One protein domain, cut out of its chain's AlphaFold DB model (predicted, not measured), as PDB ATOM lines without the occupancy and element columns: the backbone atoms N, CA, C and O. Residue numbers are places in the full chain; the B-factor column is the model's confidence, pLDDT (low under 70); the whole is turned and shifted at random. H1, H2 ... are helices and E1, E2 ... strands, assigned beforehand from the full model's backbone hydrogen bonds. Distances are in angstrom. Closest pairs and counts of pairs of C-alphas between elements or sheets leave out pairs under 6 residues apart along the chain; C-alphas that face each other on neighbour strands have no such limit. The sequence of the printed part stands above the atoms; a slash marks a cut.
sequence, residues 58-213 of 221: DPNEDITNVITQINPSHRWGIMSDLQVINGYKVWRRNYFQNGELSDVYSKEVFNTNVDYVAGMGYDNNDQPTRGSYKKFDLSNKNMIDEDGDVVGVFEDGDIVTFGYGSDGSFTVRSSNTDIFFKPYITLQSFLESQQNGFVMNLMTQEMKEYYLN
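Overview. This is residues 58 to 213 of the 221 residues of an uncharacterized protein of Flavobacterium sp. MC2016-06 (UniProt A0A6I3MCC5). This elongated domain is built round one large, twisted sheet of seven antiparallel strands, the larger of its two sheets; H1 is on it near one end, over E2, and H2 is on it at the other, over the edge strand E9. Beyond the E8 and E9 end lies a small separate hairpin, E6 and E7, with H3 near E6, while H4 only grazes the sheet. The printed part has 156 residues with four named helices and nine named strands, in the order H1 E1 E2 E3 E4 E5 E6 E7 E8 E9 H2 H3 H4; the sheet's order is E1 - E2 - E3 - E4 - E5 - E8 - E9, and the class is mixed, helices and strands. The whole is loose, with a radius of gyration of the C-alphas of 18.6 A and spans of 60 by 32 by 29 A.

Along the chain. H1 is residues 63 to 69, with C-alpha 63 at (-3.355, 92.116, 66.737). E1, residues 75 to 85, is 28.3 A long and bends by 56 degrees at residue 81. E2 is residues 88 to 97, 28.0 A. E3, residues 100 to 110, is 26.2 A and bends by 76 degrees at residue 103. E4 is residues 116 to 123, 20.8 A, and E5 residues 128 to 137, 24.8 A. E6 is residues 142 to 144, E7 150 to 153, E8 159 to 164 and E9 170 to 174. H2 is residues 187 to 194, 10.3 A, H3 198 to 201 and H4 205 to 211, with C-alpha 211 at (-11.230, 71.721, 42.418).

Arrangement. E1 to E5 form a meander, each strand the antiparallel neighbour of the one before. In the hairpin E1 and E2, N 78 and O 94 are 2.8 A apart, within hydrogen-bond range. In the hairpin E4 and E5, N 135 and O 117 are 2.8 A apart. E5 and E8 are antiparallel at 159 degrees, with N 134 and O 162 at 2.8 A. In the hairpin E8 and E9, N 163 and O 171 are 2.7 A apart. H1 is on the sheet at a height of 9.1 A, slantwise to E2 at 56 degrees on the local plane. H2 runs along E9, and the C-alphas of Phe 170 and Leu 187, their closest, are 6.3 A apart. H4 only grazes the sheet with residues 207 to 211. In the hairpin E6 and E7, N 143 and O 152 are 2.8 A apart; E6 is apart from E5, and E7 from E8. H3 is not on the sheet; its closest C-alpha to E6 is that of Phe 198, 6.0 A from that of Ile 144. In H2 and H4 every O i to N i+4 pair is within hydrogen-bond range; H1 has 1 of 3, with 3 of 4 O i to N i+3 pairs, and H3 is too short for an i+4 pair.

Size, cuts and confidence. The two C-alphas farthest apart, those of Thr 68 and Asp 147, are 60.7 A apart. The printed part has no cut. The link from E9 to H2, residues 175 to 186, is long; the other links are tight. The mean pLDDT of the printed part is 92.6, and no printed residue is under 70.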
ATOM      1  N   ASP A  58       1.120  84.226  67.686       93.50
ATOM      2  CA  ASP A  58       0.751  83.173  68.621       93.50
ATOM      3  C   ASP A  58      -0.722  83.328  69.035       93.50
ATOM      4  O   ASP A  58      -1.244  84.443  69.043       93.50
ATOM      5  N   PRO A  59      -1.401  82.241  69.447       90.88
ATOM      6  CA  PRO A  59      -2.831  82.279  69.778       90.88
ATOM      7  C   PRO A  59      -3.223  83.259  70.894       90.88
ATOM      8  O   PRO A  59      -4.388  83.615  71.011       90.88
ATOM      9  N   ASN A  60      -2.261  83.661  71.729       91.88
ATOM     10  CA  ASN A  60      -2.482  84.559  72.861       91.88
ATOM     11  C   ASN A  60      -2.109  86.018  72.548       91.88
ATOM     12  O   ASN A  60      -2.197  86.869  73.432       91.88
ATOM     13  N   GLU A  61      -1.618  86.305  71.341       94.50
ATOM     14  CA  GLU A  61      -1.274  87.667  70.942       94.50
ATOM     15  C   GLU A  61      -2.506  88.429  70.466       94.50
ATOM     16  O   GLU A  61      -3.403  87.883  69.829       94.50
ATOM     17  N   ASP A  62      -2.510  89.727  70.748       94.38
ATOM     18  CA  ASP A  62      -3.527  90.651  70.269       94.38
ATOM     19  C   ASP A  62      -2.991  91.430  69.063       94.38
ATOM     20  O   ASP A  62      -1.879  91.965  69.097       94.38
ATOM     21  N   ILE A  63      -3.786  91.496  67.994       94.12
ATOM     22  CA  ILE A  63      -3.355  92.116  66.737       94.12
ATOM     23  C   ILE A  63      -3.084  93.611  66.908       94.12
ATOM     24  O   ILE A  63      -2.135  94.121  66.315       94.12
ATOM     25  N   THR A  64      -3.848  94.296  67.763       93.75
ATOM     26  CA  THR A  64      -3.670  95.723  68.063       93.75
ATOM     27  C   THR A  64      -2.310  95.957  68.709       93.75
ATOM     28  O   THR A  64      -1.581  96.866  68.323       93.75
ATOM     29  N   ASN A  65      -1.912  95.090  69.640       95.19
ATOM     30  CA  ASN A  65      -0.579  95.147  70.236       95.19
ATOM     31  C   ASN A  65       0.521  94.857  69.206       95.19
ATOM     32  O   ASN A  65       1.515  95.579  69.163       95.19
ATOM     33  N   VAL A  66       0.345  93.852  68.344       94.81
ATOM     34  CA  VAL A  66       1.337  93.492  67.313       94.81
ATOM     35  C   VAL A  66       1.592  94.648  66.345       94.81
ATOM     36  O   VAL A  66       2.750  94.983  66.084       94.81
ATOM     37  N   ILE A  67       0.542  95.307  65.845       94.94
ATOM     38  CA  ILE A  67       0.697  96.378  64.845       94.94
ATOM     39  C   ILE A  67       1.421  97.614  65.402       94.94
ATOM     40  O   ILE A  67       2.049  98.343  64.640       94.94
ATOM     41  N   THR A  68       1.413  97.823  66.725       93.62
ATOM     42  CA  THR A  68       2.183  98.906  67.375       93.62
ATOM     43  C   THR A  68       3.686  98.623  67.465       93.62
ATOM     44  O   THR A  68       4.468  99.544  67.693       93.62
ATOM     45  N   GLN A  69       4.108  97.366  67.293       91.94
ATOM     46  CA  GLN A  69       5.501  96.933  67.464       91.94
ATOM     47  C   GLN A  69       6.249  96.758  66.138       91.94
ATOM     48  O   GLN A  69       7.480  96.707  66.116       91.94
ATOM     49  N   ILE A  70       5.522  96.645  65.029       93.06
ATOM     50  CA  ILE A  70       6.090  96.477  63.690       93.06
ATOM     51  C   ILE A  70       6.249  97.830  62.993       93.06
ATOM     52  O   ILE A  70       5.525  98.781  63.269       93.06
ATOM     53  N   ASN A  71       7.205  97.928  62.066       91.12
ATOM     54  CA  ASN A  71       7.437  99.177  61.342       91.12
ATOM     55  C   ASN A  71       6.288  99.446  60.344       91.12
ATOM     56  O   ASN A  71       6.171  98.687  59.374       91.12
ATOM     57  N   PRO A  72       5.498 100.526  60.512       90.94
ATOM     58  CA  PRO A  72       4.360 100.829  59.647       90.94
ATOM     59  C   PRO A  72       4.753 101.277  58.234       90.94
ATOM     60  O   PRO A  72       3.897 101.280  57.354       90.94
ATOM     61  N   SER A  73       6.019 101.637  57.983       88.88
ATOM     62  CA  SER A  73       6.482 102.026  56.642       88.88
ATOM     63  C   SER A  73       6.589 100.849  55.672       88.88
ATOM     64  O   SER A  73       6.788 101.058  54.478       88.88
ATOM     65  N   HIS A  74       6.503  99.612  56.167       91.06
ATOM     66  CA  HIS A  74       6.502  98.413  55.337       91.06
ATOM     67  C   HIS A  74       5.096  97.844  55.227       91.06
ATOM     68  O   HIS A  74       4.275  97.975  56.135       91.06
ATOM     69  N   ARG A  75       4.841  97.145  54.124       94.88
ATOM     70  CA  ARG A  75       3.651  96.316  53.999       94.88
ATOM     71  C   ARG A  75       3.850  95.023  54.785       94.88
ATOM     72  O   ARG A  75       4.799  94.284  54.523       94.88
ATOM     73  N   TRP A  76       2.934  94.730  55.697       97.75
ATOM     74  CA  TRP A  76       2.931  93.515  56.505       97.75
ATOM     75  C   TRP A  76       1.720  92.641  56.203       97.75
ATOM     76  O   TRP A  76       0.601  93.135  56.123       97.75
ATOM     77  N   GLY A  77       1.934  91.335  56.066       97.50
ATOM     78  CA  GLY A  77       0.898  90.324  56.254       97.50
ATOM     79  C   GLY A  77       0.899  89.853  57.703       97.50
ATOM     80  O   GLY A  77       1.904  89.321  58.162       97.50
ATOM     81  N   ILE A  78      -0.200  90.034  58.421       97.94
ATOM     82  CA  ILE A  78      -0.363  89.568  59.798       97.94
ATOM     83  C   ILE A  78      -1.160  88.270  59.764       97.94
ATOM     84  O   ILE A  78      -2.340  88.289  59.422       97.94
ATOM     85  N   MET A  79      -0.498  87.158  60.072       97.75
ATOM     86  CA  MET A  79      -1.074  85.817  60.105       97.75
ATOM     87  C   MET A  79      -1.590  85.537  61.520       97.75
ATOM     88  O   MET A  79      -0.790  85.451  62.452       97.75
ATOM     89  N   SER A  80      -2.901  85.390  61.684       96.94
ATOM     90  CA  SER A  80      -3.589  85.112  62.948       96.94
ATOM     91  C   SER A  80      -4.519  83.902  62.833       96.94
ATOM     92  O   SER A  80      -4.715  83.346  61.749       96.94
ATOM     93  N   ASP A  81      -5.092  83.486  63.964       95.44
ATOM     94  CA  ASP A  81      -6.149  82.469  64.032       95.44
ATOM     95  C   ASP A  81      -5.805  81.159  63.307       95.44
ATOM     96  O   ASP A  81      -6.620  80.613  62.562       95.44
ATOM     97  N   LEU A  82      -4.580  80.652  63.504       95.75
ATOM     98  CA  LEU A  82      -4.155  79.383  62.914       95.75
ATOM     99  C   LEU A  82      -5.099  78.249  63.325       95.75
ATOM    100  O   LEU A  82      -5.222  77.917  64.505       95.75
ATOM    101  N   GLN A  83      -5.663  77.585  62.326       96.38
ATOM    102  CA  GLN A  83      -6.407  76.341  62.474       96.38
ATOM    103  C   GLN A  83      -5.705  75.220  61.713       96.38
ATOM    104  O   GLN A  83      -5.037  75.453  60.705       96.38
ATOM    105  N   VAL A  84      -5.868  73.989  62.192       96.06
ATOM    106  CA  VAL A  84      -5.436  72.789  61.471       96.06
ATOM    107  C   VAL A  84      -6.674  71.968  61.146       96.06
ATOM    108  O   VAL A  84      -7.348  71.487  62.054       96.06
ATOM    109  N   ILE A  85      -6.981  71.830  59.858       96.56
ATOM    110  CA  ILE A  85      -8.167  71.132  59.346       96.56
ATOM    111  C   ILE A  85      -7.679  70.114  58.317       96.56
ATOM    112  O   ILE A  85      -7.007  70.495  57.365       96.56
ATOM    113  N   ASN A  86      -7.967  68.826  58.524       94.31
ATOM    114  CA  ASN A  86      -7.518  67.724  57.655       94.31
ATOM    115  C   ASN A  86      -6.000  67.729  57.367       94.31
ATOM    116  O   ASN A  86      -5.559  67.397  56.278       94.31
ATOM    117  N   GLY A  87      -5.180  68.163  58.331       94.94
ATOM    118  CA  GLY A  87      -3.725  68.282  58.158       94.94
ATOM    119  C   GLY A  87      -3.251  69.556  57.442       94.94
ATOM    120  O   GLY A  87      -2.053  69.845  57.463       94.94
ATOM    121  N   TYR A  88      -4.159  70.367  56.891       97.75
ATOM    122  CA  TYR A  88      -3.846  71.670  56.306       97.75
ATOM    123  C   TYR A  88      -3.828  72.760  57.372       97.75
ATOM    124  O   TYR A  88      -4.686  72.807  58.255       97.75
ATOM    125  N   LYS A  89      -2.867  73.679  57.261       97.19
ATOM    126  CA  LYS A  89      -2.810  74.892  58.081       97.19
ATOM    127  C   LYS A  89      -3.637  75.975  57.413       97.19
ATOM    128  O   LYS A  89      -3.347  76.353  56.281       97.19
ATOM    129  N   VAL A  90      -4.625  76.498  58.118       97.75
ATOM    130  CA  VAL A  90      -5.477  77.590  57.649       97.75
ATOM    131  C   VAL A  90      -5.175  78.815  58.491       97.75
ATOM    132  O   VAL A  90      -5.357  78.794  59.705       97.75
ATOM    133  N   TRP A  91      -4.700  79.869  57.843       97.62
ATOM    134  CA  TRP A  91      -4.399  81.143  58.483       97.62
ATOM    135  C   TRP A  91      -5.409  82.201  58.080       97.62
ATOM    136  O   TRP A  91      -5.770  82.295  56.907       97.62
ATOM    137  N   ARG A  92      -5.793  83.055  59.028       96.88
ATOM    138  CA  ARG A  92      -6.328  84.379  58.720       96.88
ATOM    139  C   ARG A  92      -5.154  85.310  58.440       96.88
ATOM    140  O   ARG A  92      -4.225  85.373  59.235       96.88
ATOM    141  N   ARG A  93      -5.184  86.042  57.332       97.00
ATOM    142  CA  ARG A  93      -4.175  87.044  56.987       97.00
ATOM    143  C   ARG A  93      -4.811  88.409  56.788       97.00
ATOM    144  O   ARG A  93      -5.564  88.614  55.839       97.00
ATOM    145  N   ASN A  94      -4.440  89.367  57.627       96.50
ATOM    146  CA  ASN A  94      -4.728  90.782  57.410       96.50
ATOM    147  C   ASN A  94      -3.502  91.481  56.811       96.50
ATOM    148  O   ASN A  94      -2.369  91.044  57.007       96.50
ATOM    149  N   TYR A  95      -3.712  92.580  56.087       95.75
ATOM    150  CA  TYR A  95      -2.614  93.446  55.654       95.75
ATOM    151  C   TYR A  95      -2.540  94.694  56.528       95.75
ATOM    152  O   TYR A  95      -3.570  95.293  56.813       95.75
ATOM    153  N   PHE A  96      -1.331  95.089  56.917       96.75
ATOM    154  CA  PHE A  96      -1.055  96.324  57.646       96.75
ATOM    155  C   PHE A  96      -0.024  97.157  56.886       96.75
ATOM    156  O   PHE A  96       1.028  96.639  56.504       96.75
ATOM    157  N   GLN A  97      -0.321  98.430  56.641       94.94
ATOM    158  CA  GLN A  97       0.596  99.359  55.980       94.94
ATOM    159  C   GLN A  97       0.230 100.801  56.337       94.94
ATOM    160  O   GLN A  97      -0.943 101.129  56.463       94.94
ATOM    161  N   ASN A  98       1.230 101.673  56.482       93.19
ATOM    162  CA  ASN A  98       1.053 103.103  56.766       93.19
ATOM    163  C   ASN A  98       0.220 103.393  58.030       93.19
ATOM    164  O   ASN A  98      -0.452 104.415  58.109       93.19
ATOM    165  N   GLY A  99       0.286 102.507  59.030       92.06
ATOM    166  CA  GLY A  99      -0.464 102.651  60.282       92.06
ATOM    167  C   GLY A  99      -1.905 102.142  60.219       92.06
ATOM    168  O   GLY A  99      -2.602 102.205  61.227       92.06
ATOM    169  N   GLU A 100      -2.337 101.598  59.082       94.62
ATOM    170  CA  GLU A 100      -3.702 101.127  58.869       94.62
ATOM    171  C   GLU A 100      -3.736  99.609  58.696       94.62
ATOM    172  O   GLU A 100      -2.969  99.026  57.923       94.62
ATOM    173  N   LEU A 101      -4.637  98.960  59.437       95.50
ATOM    174  CA  LEU A 101      -4.972  97.554  59.255       95.50
ATOM    175  C   LEU A 101      -6.139  97.455  58.269       95.50
ATOM    176  O   LEU A 101      -7.142  98.143  58.415       95.50
ATOM    177  N   SER A 102      -6.011  96.585  57.277       94.44
ATOM    178  CA  SER A 102      -7.050  96.323  56.286       94.44
ATOM    179  C   SER A 102      -8.302  95.711  56.926       94.44
ATOM    180  O   SER A 102      -8.207  94.677  57.593       94.44
ATOM    181  N   ASP A 103      -9.464  96.290  56.608       93.00
ATOM    182  CA  ASP A 103     -10.808  95.797  56.972       93.00
ATOM    183  C   ASP A 103     -11.227  94.522  56.223       93.00
ATOM    184  O   ASP A 103     -12.276  93.933  56.483       93.00
ATOM    185  N   VAL A 104     -10.415  94.100  55.256       95.06
ATOM    186  CA  VAL A 104     -10.533  92.796  54.606       95.06
ATOM    187  C   VAL A 104      -9.348  91.921  54.969       95.06
ATOM    188  O   VAL A 104      -8.223  92.402  55.154       95.06
ATOM    189  N   TYR A 105      -9.594  90.622  55.011       95.94
ATOM    190  CA  TYR A 105      -8.589  89.611  55.302       95.94
ATOM    191  C   TYR A 105      -8.674  88.468  54.284       95.94
ATOM    192  O   TYR A 105      -9.655  88.353  53.552       95.94
ATOM    193  N   SER A 106      -7.654  87.620  54.201       96.56
ATOM    194  CA  SER A 106      -7.719  86.359  53.454       96.56
ATOM    195  C   SER A 106      -7.653  85.159  54.387       96.56
ATOM    196  O   SER A 106      -6.937  85.183  55.384       96.56
ATOM    197  N   LYS A 107      -8.385  84.088  54.065       97.25
ATOM    198  CA  LYS A 107      -8.048  82.756  54.577       97.25
ATOM    199  C   LYS A 107      -7.062  82.131  53.609       97.25
ATOM    200  O   LYS A 107      -7.359  82.034  52.418       97.25
ATOM    201  N   GLU A 108      -5.902  81.744  54.115       97.75
ATOM    202  CA  GLU A 108      -4.826  81.130  53.343       97.75
ATOM    203  C   GLU A 108      -4.598  79.695  53.831       97.75
ATOM    204  O   GLU A 108      -4.338  79.468  55.013       97.75
ATOM    205  N   VAL A 109      -4.717  78.725  52.925       98.25
ATOM    206  CA  VAL A 109      -4.580  77.292  53.206       98.25
ATOM    207  C   VAL A 109      -3.219  76.806  52.731       98.25
ATOM    208  O   VAL A 109      -2.876  76.949  51.555       98.25
ATOM    209  N   PHE A 110      -2.470  76.188  53.637       97.12
ATOM    210  CA  PHE A 110      -1.159  75.613  53.379       97.12
ATOM    211  C   PHE A 110      -1.165  74.105  53.630       97.12
ATOM    212  O   PHE A 110      -1.749  73.641  54.613       97.12
ATOM    213  N   ASN A 111      -0.499  73.344  52.763       94.94
ATOM    214  CA  ASN A 111      -0.302  71.907  52.962       94.94
ATOM    215  C   ASN A 111       0.757  71.633  54.060       94.94
ATOM    216  O   ASN A 111       1.315  72.544  54.682       94.94
ATOM    217  N   THR A 112       1.052  70.357  54.302       92.12
ATOM    218  CA  THR A 112       2.056  69.913  55.283       92.12
ATOM    219  C   THR A 112       3.485  70.344  54.935       92.12
ATOM    220  O   THR A 112       4.285  70.559  55.847       92.12
ATOM    221  N   ASN A 113       3.777  70.554  53.650       90.00
ATOM    222  CA  ASN A 113       5.047  71.076  53.139       90.00
ATOM    223  C   ASN A 113       5.139  72.610  53.207       90.00
ATOM    224  O   ASN A 113       6.173  73.181  52.872       90.00
ATOM    225  N   VAL A 114       4.103  73.281  53.729       89.38
ATOM    226  CA  VAL A 114       4.006  74.747  53.834       89.38
ATOM    227  C   VAL A 114       3.823  75.429  52.467       89.38
ATOM    228  O   VAL A 114       3.996  76.641  52.341       89.38
ATOM    229  N   ASP A 115       3.386  74.686  51.451       92.06
ATOM    230  CA  ASP A 115       3.001  75.258  50.166       92.06
ATOM    231  C   ASP A 115       1.618  75.871  50.257       92.06
ATOM    232  O   ASP A 115       0.698  75.315  50.861       92.06
ATOM    233  N   TYR A 116       1.459  77.018  49.614       94.94
ATOM    234  CA  TYR A 116       0.199  77.731  49.585       94.94
ATOM    235  C   TYR A 116      -0.739  77.171  48.510       94.94
ATOM    236  O   TYR A 116      -0.523  77.427  47.317       94.94
ATOM    237  N   VAL A 117      -1.785  76.453  48.933       97.31
ATOM    238  CA  VAL A 117      -2.637  75.633  48.055       97.31
ATOM    239  C   VAL A 117      -4.008  76.233  47.759       97.31
ATOM    240  O   VAL A 117      -4.559  75.962  46.697       97.31
ATOM    241  N   ALA A 118      -4.571  77.063  48.637       97.88
ATOM    242  CA  ALA A 118      -5.857  77.708  48.371       97.88
ATOM    243  C   ALA A 118      -6.022  79.008  49.153       97.88
ATOM    244  O   ALA A 118      -5.525  79.125  50.268       97.88
ATOM    245  N   GLY A 119      -6.740  79.973  48.585       97.25
ATOM    246  CA  GLY A 119      -6.931  81.285  49.194       97.25
ATOM    247  C   GLY A 119      -8.277  81.900  48.868       97.25
ATOM    248  O   GLY A 119      -8.823  81.658  47.793       97.25
ATOM    249  N   MET A 120      -8.804  82.715  49.780       96.19
ATOM    250  CA  MET A 120     -10.048  83.457  49.567       96.19
ATOM    251  C   MET A 120     -10.108  84.713  50.439       96.19
ATOM    252  O   MET A 120      -9.656  84.684  51.581       96.19
ATOM    253  N   GLY A 121     -10.646  85.813  49.899       94.94
ATOM    254  CA  GLY A 121     -10.798  87.083  50.618       94.94
ATOM    255  C   GLY A 121     -12.162  87.235  51.294       94.94
ATOM    256  O   GLY A 121     -13.182  86.866  50.713       94.94
ATOM    257  N   TYR A 122     -12.167  87.827  52.486       94.44
ATOM    258  CA  TYR A 122     -13.330  88.035  53.346       94.44
ATOM    259  C   TYR A 122     -13.370  89.469  53.892       94.44
ATOM    260  O   TYR A 122     -12.331  90.131  53.980       94.44
ATOM    261  N   ASP A 123     -14.557  89.961  54.236       93.25
ATOM    262  CA  ASP A 123     -14.734  91.164  55.059       93.25
ATOM    263  C   ASP A 123     -14.731  90.822  56.558       93.25
ATOM    264  O   ASP A 123     -14.594  89.667  56.960       93.25
ATOM    265  N   ASN A 124     -14.916  91.837  57.400       88.81
ATOM    266  CA  ASN A 124     -15.010  91.685  58.851       88.81
ATOM    267  C   ASN A 124     -16.252  90.908  59.345       88.81
ATOM    268  O   ASN A 124     -16.303  90.570  60.525       88.81
ATOM    269  N   ASN A 125     -17.225  90.604  58.477       91.44
ATOM    270  CA  ASN A 125     -18.419  89.804  58.781       91.44
ATOM    271  C   ASN A 125     -18.324  88.379  58.202       91.44
ATOM    272  O   ASN A 125     -19.345  87.704  58.028       91.44
ATOM    273  N   ASP A 126     -17.111  87.944  57.853       89.81
ATOM    274  CA  ASP A 126     -16.819  86.655  57.227       89.81
ATOM    275  C   ASP A 126     -17.542  86.432  55.887       89.81
ATOM    276  O   ASP A 126     -17.722  85.291  55.451       89.81
ATOM    277  N   GLN A 127     -17.927  87.509  55.195       90.56
ATOM    278  CA  GLN A 127     -18.510  87.419  53.861       90.56
ATOM    279  C   GLN A 127     -17.417  87.424  52.790       90.56
ATOM    280  O   GLN A 127     -16.493  88.236  52.857       90.56
ATOM    281  N   PRO A 128     -17.514  86.552  51.770       89.94
ATOM    282  CA  PRO A 128     -16.647  86.582  50.596       89.94
ATOM    283  C   PRO A 128     -16.572  87.972  49.941       89.94
ATOM    284  O   PRO A 128     -17.559  88.452  49.393       89.94
ATOM    285  N   THR A 129     -15.399  88.609  49.935       88.44
ATOM    286  CA  THR A 129     -15.195  89.911  49.256       88.44
ATOM    287  C   THR A 129     -14.447  89.791  47.944       88.44
ATOM    288  O   THR A 129     -14.603  90.620  47.046       88.44
ATOM    289  N   ARG A 130     -13.599  88.771  47.831       84.06
ATOM    290  CA  ARG A 130     -12.788  88.502  46.649       84.06
ATOM    291  C   ARG A 130     -12.969  87.058  46.235       84.06
ATOM    292  O   ARG A 130     -13.385  86.215  47.029       84.06
ATOM    293  N   GLY A 131     -12.616  86.801  44.985       87.38
ATOM    294  CA  GLY A 131     -12.589  85.454  44.458       87.38
ATOM    295  C   GLY A 131     -11.730  84.494  45.285       87.38
ATOM    296  O   GLY A 131     -10.847  84.913  46.040       87.38
ATOM    297  N   SER A 132     -11.998  83.203  45.128       94.06
ATOM    298  CA  SER A 132     -11.159  82.143  45.668       94.06
ATOM    299  C   SER A 132     -10.252  81.580  44.586       94.06
ATOM    300  O   SER A 132     -10.493  81.733  43.386       94.06
ATOM    301  N   TYR A 133      -9.189  80.912  45.007       96.06
ATOM    302  CA  TYR A 133      -8.425  80.063  44.113       96.06
ATOM    303  C   TYR A 133      -7.902  78.829  44.822       96.06
ATOM    304  O   TYR A 133      -7.723  78.818  46.041       96.06
ATOM    305  N   LYS A 134      -7.627  77.802  44.024       98.00
ATOM    306  CA  LYS A 134      -7.107  76.499  44.430       98.00
ATOM    307  C   LYS A 134      -6.001  76.100  43.465       98.00
ATOM    308  O   LYS A 134      -6.151  76.281  42.257       98.00
ATOM    309  N   LYS A 135      -4.895  75.579  43.979       97.44
ATOM    310  CA  LYS A 135      -3.764  75.100  43.184       97.44
ATOM    311  C   LYS A 135      -3.701  73.588  43.259       97.44
ATOM    312  O   LYS A 135      -3.595  73.033  44.348       97.44
ATOM    313  N   PHE A 136      -3.751  72.954  42.101       95.94
ATOM    314  CA  PHE A 136      -3.448  71.549  41.941       95.94
ATOM    315  C   PHE A 136      -1.992  71.416  41.511       95.94
ATOM    316  O   PHE A 136      -1.613  71.920  40.455       95.94
ATOM    317  N   ASP A 137      -1.194  70.785  42.364       94.00
ATOM    318  CA  ASP A 137       0.213  70.514  42.101       94.00
ATOM    319  C   ASP A 137       0.352  69.305  41.174       94.00
ATOM    320  O   ASP A 137      -0.177  68.226  41.461       94.00
ATOM    321  N   LEU A 138       1.036  69.506  40.053       93.25
ATOM    322  CA  LEU A 138       1.338  68.476  39.071       93.25
ATOM    323  C   LEU A 138       2.759  67.933  39.210       93.25
ATOM    324  O   LEU A 138       3.056  66.930  38.568       93.25
ATOM    325  N   SER A 139       3.602  68.529  40.055       90.88
ATOM    326  CA  SER A 139       5.024  68.207  40.170       90.88
ATOM    327  C   SER A 139       5.271  66.704  40.269       90.88
ATOM    328  O   SER A 139       4.697  66.009  41.116       90.88
ATOM    329  N   ASN A 140       6.141  66.198  39.394       90.19
ATOM    330  CA  ASN A 140       6.556  64.796  39.333       90.19
ATOM    331  C   ASN A 140       5.423  63.788  39.043       90.19
ATOM    332  O   ASN A 140       5.592  62.587  39.271       90.19
ATOM    333  N   LYS A 141       4.260  64.231  38.545       91.56
ATOM    334  CA  LYS A 141       3.194  63.328  38.077       91.56
ATOM    335  C   LYS A 141       3.432  62.916  36.625       91.56
ATOM    336  O   LYS A 141       3.918  63.703  35.818       91.56
ATOM    337  N   ASN A 142       3.035  61.693  36.283       90.81
ATOM    338  CA  ASN A 142       3.083  61.212  34.903       90.81
ATOM    339  C   ASN A 142       2.059  61.955  34.036       90.81
ATOM    340  O   ASN A 142       0.899  62.108  34.422       90.81
ATOM    341  N   MET A 143       2.479  62.353  32.841       88.25
ATOM    342  CA  MET A 143       1.585  62.771  31.768       88.25
ATOM    343  C   MET A 143       1.055  61.503  31.098       88.25
ATOM    344  O   MET A 143       1.837  60.751  30.518       88.25
ATOM    345  N   ILE A 144      -0.245  61.247  31.231       82.81
ATOM    346  CA  ILE A 144      -0.917  60.065  30.679       82.81
ATOM    347  C   ILE A 144      -1.800  60.502  29.511       82.81
ATOM    348  O   ILE A 144      -2.704  61.317  29.719       82.81
ATOM    349  N   ASP A 145      -1.524  60.003  28.309       78.75
ATOM    350  CA  ASP A 145      -2.303  60.334  27.112       78.75
ATOM    351  C   ASP A 145      -3.692  59.664  27.088       78.75
ATOM    352  O   ASP A 145      -4.145  59.072  28.071       78.75
ATOM    353  N   GLU A 146      -4.415  59.820  25.975       75.12
ATOM    354  CA  GLU A 146      -5.771  59.279  25.818       75.12
ATOM    355  C   GLU A 146      -5.826  57.745  25.772       75.12
ATOM    356  O   GLU A 146      -6.854  57.169  26.136       75.12
ATOM    357  N   ASP A 147      -4.723  57.096  25.393       81.75
ATOM    358  CA  ASP A 147      -4.590  55.640  25.325       81.75
ATOM    359  C   ASP A 147      -4.123  55.038  26.665       81.75
ATOM    360  O   ASP A 147      -4.181  53.821  26.869       81.75
ATOM    361  N   GLY A 148      -3.732  55.887  27.620       80.44
ATOM    362  CA  GLY A 148      -3.267  55.482  28.944       80.44
ATOM    363  C   GLY A 148      -1.750  55.326  29.048       80.44
ATOM    364  O   GLY A 148      -1.263  54.861  30.084       80.44
ATOM    365  N   ASP A 149      -1.002  55.726  28.019       87.31
ATOM    366  CA  ASP A 149       0.450  55.622  27.980       87.31
ATOM    367  C   ASP A 149       1.121  56.826  28.655       87.31
ATOM    368  O   ASP A 149       0.656  57.969  28.603       87.31
ATOM    369  N   VAL A 150       2.250  56.566  29.325       89.44
ATOM    370  CA  VAL A 150       3.059  57.624  29.943       89.44
ATOM    371  C   VAL A 150       3.914  58.286  28.870       89.44
ATOM    372  O   VAL A 150       4.906  57.714  28.414       89.44
ATOM    373  N   VAL A 151       3.562  59.517  28.515       89.75
ATOM    374  CA  VAL A 151       4.251  60.307  27.480       89.75
ATOM    375  C   VAL A 151       5.271  61.293  28.050       89.75
ATOM    376  O   VAL A 151       6.049  61.887  27.306       89.75
ATOM    377  N   GLY A 152       5.299  61.461  29.372       89.94
ATOM    378  CA  GLY A 152       6.205  62.383  30.052       89.94
ATOM    379  C   GLY A 152       5.948  62.479  31.553       89.94
ATOM    380  O   GLY A 152       5.149  61.728  32.115       89.94
ATOM    381  N   VAL A 153       6.631  63.422  32.199       91.19
ATOM    382  CA  VAL A 153       6.491  63.738  33.627       91.19
ATOM    383  C   VAL A 153       6.473  65.257  33.776       91.19
ATOM    384  O   VAL A 153       7.277  65.936  33.140       91.19
ATOM    385  N   PHE A 154       5.551  65.784  34.580       91.75
ATOM    386  CA  PHE A 154       5.476  67.217  34.885       91.75
ATOM    387  C   PHE A 154       6.689  67.681  35.690       91.75
ATOM    388  O   PHE A 154       7.171  66.964  36.575       91.75
ATOM    389  N   GLU A 155       7.157  68.890  35.393       91.38
ATOM    390  CA  GLU A 155       8.321  69.472  36.052       91.38
ATOM    391  C   GLU A 155       7.987  69.925  37.476       91.38
ATOM    392  O   GLU A 155       6.830  70.120  37.856       91.38
ATOM    393  N   ASP A 156       9.027  70.091  38.290       89.38
ATOM    394  CA  ASP A 156       8.874  70.594  39.651       89.38
ATOM    395  C   ASP A 156       8.366  72.047  39.616       89.38
ATOM    396  O   ASP A 156       8.969  72.923  38.994       89.38
ATOM    397  N   GLY A 157       7.242  72.305  40.286       86.81
ATOM    398  CA  GLY A 157       6.560  73.600  40.267       86.81
ATOM    399  C   GLY A 157       5.465  73.737  39.204       86.81
ATOM    400  O   GLY A 157       4.825  74.794  39.145       86.81
ATOM    401  N   ASP A 158       5.198  72.696  38.410       93.06
ATOM    402  CA  ASP A 158       4.042  72.690  37.519       93.06
ATOM    403  C   ASP A 158       2.732  72.664  38.313       93.06
ATOM    404  O   ASP A 158       2.469  71.773  39.120       93.06
ATOM    405  N   ILE A 159       1.878  73.660  38.075       94.94
ATOM    406  CA  ILE A 159       0.625  73.849  38.803       94.94
ATOM    407  C   ILE A 159      -0.524  74.220  37.870       94.94
ATOM    408  O   ILE A 159      -0.374  74.984  36.914       94.94
ATOM    409  N   VAL A 160      -1.720  73.767  38.230       96.44
ATOM    410  CA  VAL A 160      -2.982  74.262  37.670       96.44
ATOM    411  C   VAL A 160      -3.707  75.060  38.739       96.44
ATOM    412  O   VAL A 160      -3.992  74.567  39.826       96.44
ATOM    413  N   THR A 161      -4.011  76.320  38.442       97.12
ATOM    414  CA  THR A 161      -4.768  77.202  39.329       97.12
ATOM    415  C   THR A 161      -6.205  77.322  38.845       97.12
ATOM    416  O   THR A 161      -6.447  77.839  37.756       97.12
ATOM    417  N   PHE A 162      -7.142  76.907  39.692       97.69
ATOM    418  CA  PHE A 162      -8.580  77.112  39.545       97.69
ATOM    419  C   PHE A 162      -8.951  78.390  40.288       97.69
ATOM    420  O   PHE A 162      -8.697  78.491  41.486       97.69
ATOM    421  N   GLY A 163      -9.498  79.374  39.587       97.12
ATOM    422  CA  GLY A 163      -9.911  80.665  40.114       97.12
ATOM    423  C   GLY A 163     -11.414  80.863  39.977       97.12
ATOM    424  O   GLY A 163     -11.999  80.545  38.944       97.12
ATOM    425  N   TYR A 164     -12.015  81.440  41.005       95.81
ATOM    426  CA  TYR A 164     -13.446  81.689  41.104       95.81
ATOM    427  C   TYR A 164     -13.665  83.130  41.523       95.81
ATOM    428  O   TYR A 164     -13.269  83.494  42.625       95.81
ATOM    429  N   GLY A 165     -14.276  83.961  40.689       92.06
ATOM    430  CA  GLY A 165     -14.662  85.312  41.076       92.06
ATOM    431  C   GLY A 165     -15.852  85.310  42.033       92.06
ATOM    432  O   GLY A 165     -16.699  84.418  42.004       92.06
ATOM    433  N   SER A 166     -15.939  86.341  42.874       85.44
ATOM    434  CA  SER A 166     -17.118  86.575  43.722       85.44
ATOM    435  C   SER A 166     -18.377  86.914  42.910       85.44
ATOM    436  O   SER A 166     -19.484  86.794  43.420       85.44
ATOM    437  N   ASP A 167     -18.214  87.287  41.640       87.88
ATOM    438  CA  ASP A 167     -19.269  87.501  40.644       87.88
ATOM    439  C   ASP A 167     -19.720  86.209  39.932       87.88
ATOM    440  O   ASP A 167     -20.555  86.259  39.029       87.88
ATOM    441  N   GLY A 168     -19.170  85.054  40.316       87.75
ATOM    442  CA  GLY A 168     -19.435  83.764  39.679       87.75
ATOM    443  C   GLY A 168     -18.571  83.482  38.447       87.75
ATOM    444  O   GLY A 168     -18.750  82.442  37.812       87.75
ATOM    445  N   SER A 169     -17.628  84.366  38.102       92.88
ATOM    446  CA  SER A 169     -16.657  84.089  37.042       92.88
ATOM    447  C   SER A 169     -15.747  82.912  37.404       92.88
ATOM    448  O   SER A 169     -15.497  82.613  38.572       92.88
ATOM    449  N   PHE A 170     -15.234  82.230  36.384       95.88
ATOM    450  CA  PHE A 170     -14.377  81.061  36.540       95.88
ATOM    451  C   PHE A 170     -13.159  81.190  35.639       95.88
ATOM    452  O   PHE A 170     -13.270  81.606  34.489       95.88
ATOM    453  N   THR A 171     -11.997  80.788  36.138       96.94
ATOM    454  CA  THR A 171     -10.781  80.700  35.334       96.94
ATOM    455  C   THR A 171      -9.966  79.474  35.705       96.94
ATOM    456  O   THR A 171      -9.865  79.124  36.876       96.94
ATOM    457  N   VAL A 172      -9.335  78.838  34.723       96.94
ATOM    458  CA  VAL A 172      -8.308  77.817  34.962       96.94
ATOM    459  C   VAL A 172      -7.080  78.178  34.162       96.94
ATOM    460  O   VAL A 172      -7.159  78.377  32.950       96.94
ATOM    461  N   ARG A 173      -5.948  78.296  34.852       95.06
ATOM    462  CA  ARG A 173      -4.657  78.655  34.261       95.06
ATOM    463  C   ARG A 173      -3.556  77.700  34.713       95.06
ATOM    464  O   ARG A 173      -3.603  77.228  35.846       95.06
ATOM    465  N   SER A 174      -2.581  77.436  33.858       93.50
ATOM    466  CA  SER A 174      -1.405  76.630  34.168       93.50
ATOM    467  C   SER A 174      -0.199  77.534  34.418       93.50
ATOM    468  O   SER A 174      -0.175  78.688  33.983       93.50
ATOM    469  N   SER A 175       0.796  77.019  35.135       90.94
ATOM    470  CA  SER A 175       2.135  77.623  35.216       90.94
ATOM    471  C   SER A 175       2.883  77.558  33.886       90.94
ATOM    472  O   SER A 175       3.642  78.471  33.577       90.94
ATOM    473  N   ASN A 176       2.650  76.492  33.116       84.00
ATOM    474  CA  ASN A 176       3.337  76.189  31.869       84.00
ATOM    475  C   ASN A 176       2.335  76.078  30.699       84.00
ATOM    476  O   ASN A 176       1.270  75.464  30.823       84.00
ATOM    477  N   THR A 177       2.675  76.679  29.556       80.81
ATOM    478  CA  THR A 177       1.888  76.635  28.315       80.81
ATOM    479  C   THR A 177       1.812  75.249  27.681       80.81
ATOM    480  O   THR A 177       0.893  75.008  26.900       80.81
ATOM    481  N   ASP A 178       2.722  74.340  28.034       80.19
ATOM    482  CA  ASP A 178       2.711  72.949  27.559       80.19
ATOM    483  C   ASP A 178       1.582  72.126  28.201       80.19
ATOM    484  O   ASP A 178       1.106  71.157  27.617       80.19
ATOM    485  N   ILE A 179       1.091  72.549  29.374       82.56
ATOM    486  CA  ILE A 179      -0.072  71.938  30.038       82.56
ATOM    487  C   ILE A 179      -1.351  72.347  29.298       82.56
ATOM    488  O   ILE A 179      -2.179  71.515  28.930       82.56
ATOM    489  N   PHE A 180      -1.514  73.651  29.072       87.00
ATOM    490  CA  PHE A 180      -2.446  74.192  28.092       87.00
ATOM    491  C   PHE A 180      -2.029  75.607  27.682       87.00
ATOM    492  O   PHE A 180      -1.617  76.430  28.500       87.00
ATOM    493  N   PHE A 181      -2.181  75.906  26.391       84.81
ATOM    494  CA  PHE A 181      -1.632  77.113  25.765       84.81
ATOM    495  C   PHE A 181      -2.232  78.428  26.287       84.81
ATOM    496  O   PHE A 181      -1.571  79.466  26.285       84.81
ATOM    497  N   LYS A 182      -3.503  78.414  26.706       90.94
ATOM    498  CA  LYS A 182      -4.216  79.601  27.192       90.94
ATOM    499  C   LYS A 182      -5.162  79.255  28.341       90.94
ATOM    500  O   LYS A 182      -5.667  78.135  28.376       90.94
ATOM    501  N   PRO A 183      -5.468  80.214  29.232       93.94
ATOM    502  CA  PRO A 183      -6.447  79.997  30.284       93.94
ATOM    503  C   PRO A 183      -7.836  79.663  29.731       93.94
ATOM    504  O   PRO A 183      -8.276  80.228  28.726       93.94
ATOM    505  N   TYR A 184      -8.557  78.814  30.454       96.00
ATOM    506  CA  TYR A 184      -9.993  78.630  30.280       96.00
ATOM    507  C   TYR A 184     -10.723  79.686  31.099       96.00
ATOM    508  O   TYR A 184     -10.379  79.905  32.257       96.00
ATOM    509  N   ILE A 185     -11.726  80.336  30.511       95.88
ATOM    510  CA  ILE A 185     -12.491  81.429  31.146       95.88
ATOM    511  C   ILE A 185     -13.922  81.021  31.528       95.88
ATOM    512  O   ILE A 185     -14.711  81.845  31.978       95.88
ATOM    513  N   THR A 186     -14.280  79.753  31.309       95.88
ATOM    514  CA  THR A 186     -15.543  79.157  31.767       95.88
ATOM    515  C   THR A 186     -15.317  77.699  32.154       95.88
ATOM    516  O   THR A 186     -14.481  77.022  31.546       95.88
ATOM    517  N   LEU A 187     -16.086  77.205  33.129       94.81
ATOM    518  CA  LEU A 187     -16.029  75.803  33.550       94.81
ATOM    519  C   LEU A 187     -16.382  74.865  32.393       94.81
ATOM    520  O   LEU A 187     -15.674  73.892  32.165       94.81
ATOM    521  N   GLN A 188     -17.406  75.209  31.609       95.69
ATOM    522  CA  GLN A 188     -17.824  74.423  30.448       95.69
ATOM    523  C   GLN A 188     -16.671  74.218  29.455       95.69
ATOM    524  O   GLN A 188     -16.360  73.083  29.110       95.69
ATOM    525  N   SER A 189     -15.973  75.295  29.072       94.88
ATOM    526  CA  SER A 189     -14.846  75.195  28.131       94.88
ATOM    527  C   SER A 189     -13.688  74.347  28.666       94.88
ATOM    528  O   SER A 189     -13.025  73.652  27.896       94.88
ATOM    529  N   PHE A 190     -13.452  74.391  29.982       95.31
ATOM    530  CA  PHE A 190     -12.450  73.553  30.630       95.31
ATOM    531  C   PHE A 190     -12.867  72.080  30.582       95.31
ATOM    532  O   PHE A 190     -12.075  71.246  30.157       95.31
ATOM    533  N   LEU A 191     -14.111  71.763  30.951       94.31
ATOM    534  CA  LEU A 191     -14.621  70.391  30.970       94.31
ATOM    535  C   LEU A 191     -14.651  69.761  29.576       94.31
ATOM    536  O   LEU A 191     -14.182  68.641  29.420       94.31
ATOM    537  N   GLU A 192     -15.122  70.480  28.558       92.94
ATOM    538  CA  GLU A 192     -15.135  69.987  27.173       92.94
ATOM    539  C   GLU A 192     -13.724  69.663  26.667       92.94
ATOM    540  O   GLU A 192     -13.520  68.657  25.990       92.94
ATOM    541  N   SER A 193     -12.739  70.489  27.035       89.88
ATOM    542  CA  SER A 193     -11.355  70.333  26.570       89.88
ATOM    543  C   SER A 193     -10.546  69.338  27.396       89.88
ATOM    544  O   SER A 193      -9.564  68.791  26.905       89.88
ATOM    545  N   GLN A 194     -10.898  69.142  28.668       89.38
ATOM    546  CA  GLN A 194     -10.136  68.324  29.610       89.38
ATOM    547  C   GLN A 194     -10.878  67.065  30.049       89.38
ATOM    548  O   GLN A 194     -10.336  66.348  30.877       89.38
ATOM    549  N   GLN A 195     -12.055  66.739  29.502       83.38
ATOM    550  CA  GLN A 195     -12.797  65.522  29.875       83.38
ATOM    551  C   GLN A 195     -11.936  64.247  29.827       83.38
ATOM    552  O   GLN A 195     -12.067  63.410  30.713       83.38
ATOM    553  N   ASN A 196     -11.011  64.172  28.860       80.25
ATOM    554  CA  ASN A 196     -10.010  63.109  28.707       80.25
ATOM    555  C   ASN A 196      -8.569  63.658  28.786       80.25
ATOM    556  O   ASN A 196      -7.633  63.021  28.316       80.25
ATOM    557  N   GLY A 197      -8.389  64.875  29.306       82.12
ATOM    558  CA  GLY A 197      -7.096  65.556  29.353       82.12
ATOM    559  C   GLY A 197      -6.273  65.188  30.587       82.12
ATOM    560  O   GLY A 197      -6.820  64.782  31.618       82.12
ATOM    561  N   PHE A 198      -4.956  65.417  30.507       82.50
ATOM    562  CA  PHE A 198      -3.981  65.100  31.559       82.50
ATOM    563  C   PHE A 198      -4.432  65.545  32.958       82.50
ATOM    564  O   PHE A 198      -4.342  64.785  33.919       82.50
ATOM    565  N   VAL A 199      -4.965  66.766  33.081       88.19
ATOM    566  CA  VAL A 199      -5.334  67.348  34.379       88.19
ATOM    567  C   VAL A 199      -6.483  66.580  35.037       88.19
ATOM    568  O   VAL A 199      -6.396  66.243  36.214       88.19
ATOM    569  N   MET A 200      -7.551  66.278  34.294       89.81
ATOM    570  CA  MET A 200      -8.717  65.575  34.844       89.81
ATOM    571  C   MET A 200      -8.459  64.083  35.050       89.81
ATOM    572  O   MET A 200      -9.049  63.498  35.962       89.81
ATOM    573  N   ASN A 201      -7.585  63.473  34.246       87.75
ATOM    574  CA  ASN A 201      -7.181  62.074  34.410       87.75
ATOM    575  C   ASN A 201      -6.350  61.862  35.686       87.75
ATOM    576  O   ASN A 201      -6.410  60.794  36.290       87.75
ATOM    577  N   LEU A 202      -5.632  62.893  36.145       90.00
ATOM    578  CA  LEU A 202      -4.855  62.861  37.388       90.00
ATOM    579  C   LEU A 202      -5.675  63.117  38.659       90.00
ATOM    580  O   LEU A 202      -5.149  62.975  39.764       90.00
ATOM    581  N   MET A 203      -6.943  63.508  38.529       91.88
ATOM    582  CA  MET A 203      -7.806  63.814  39.667       91.88
ATOM    583  C   MET A 203      -8.716  62.637  40.016       91.88
ATOM    584  O   MET A 203      -9.433  62.101  39.167       91.88
ATOM    585  N   THR A 204      -8.771  62.300  41.304       93.62
ATOM    586  CA  THR A 204      -9.840  61.452  41.845       93.62
ATOM    587  C   THR A 204     -11.192  62.167  41.749       93.62
ATOM    588  O   THR A 204     -11.258  63.380  41.542       93.62
ATOM    589  N   GLN A 205     -12.295  61.437  41.927       94.06
ATOM    590  CA  GLN A 205     -13.628  62.046  41.937       94.06
ATOM    591  C   GLN A 205     -13.768  63.123  43.029       94.06
ATOM    592  O   GLN A 205     -14.273  64.209  42.761       94.06
ATOM    593  N   GLU A 206     -13.232  62.868  44.222       96.00
ATOM    594  CA  GLU A 206     -13.218  63.832  45.327       96.00
ATOM    595  C   GLU A 206     -12.382  65.083  44.997       96.00
ATOM    596  O   GLU A 206     -12.786  66.209  45.284       96.00
ATOM    597  N   MET A 207     -11.242  64.913  44.314       96.31
ATOM    598  CA  MET A 207     -10.452  66.042  43.817       96.31
ATOM    599  C   MET A 207     -11.224  66.856  42.781       96.31
ATOM    600  O   MET A 207     -11.181  68.081  42.837       96.31
ATOM    601  N   LYS A 208     -11.955  66.212  41.864       95.38
ATOM    602  CA  LYS A 208     -12.805  66.908  40.883       95.38
ATOM    603  C   LYS A 208     -13.886  67.721  41.592       95.38
ATOM    604  O   LYS A 208     -14.043  68.905  41.307       95.38
ATOM    605  N   GLU A 209     -14.580  67.129  42.561       95.50
ATOM    606  CA  GLU A 209     -15.586  67.824  43.371       95.50
ATOM    607  C   GLU A 209     -14.993  69.017  44.125       95.50
ATOM    608  O   GLU A 209     -15.595  70.087  44.162       95.50
ATOM    609  N   TYR A 210     -13.782  68.887  44.659       97.06
ATOM    610  CA  TYR A 210     -13.101  69.992  45.319       97.06
ATOM    611  C   TYR A 210     -12.633  71.082  44.341       97.06
ATOM    612  O   TYR A 210     -12.931  72.259  44.551       97.06
ATOM    613  N   TYR A 211     -11.884  70.740  43.290       97.19
ATOM    614  CA  TYR A 211     -11.230  71.721  42.418       97.19
ATOM    615  C   TYR A 211     -12.180  72.437  41.476       97.19
ATOM    616  O   TYR A 211     -11.837  73.550  41.089       97.19
ATOM    617  N   LEU A 212     -13.330  71.841  41.134       95.56
ATOM    618  CA  LEU A 212     -14.327  72.395  40.204       95.56
ATOM    619  C   LEU A 212     -15.443  73.193  40.892       95.56
ATOM    620  O   LEU A 212     -16.319  73.729  40.217       95.56
ATOM    621  N   ASN A 213     -15.404  73.299  42.222       94.19
ATOM    622  CA  ASN A 213     -16.358  74.080  42.996       94.19
ATOM    623  C   ASN A 213     -15.681  75.210  43.772       94.19
ATOM    624  O   ASN A 213     -14.537  75.107  44.218       94.19
TER     625      ASN A 213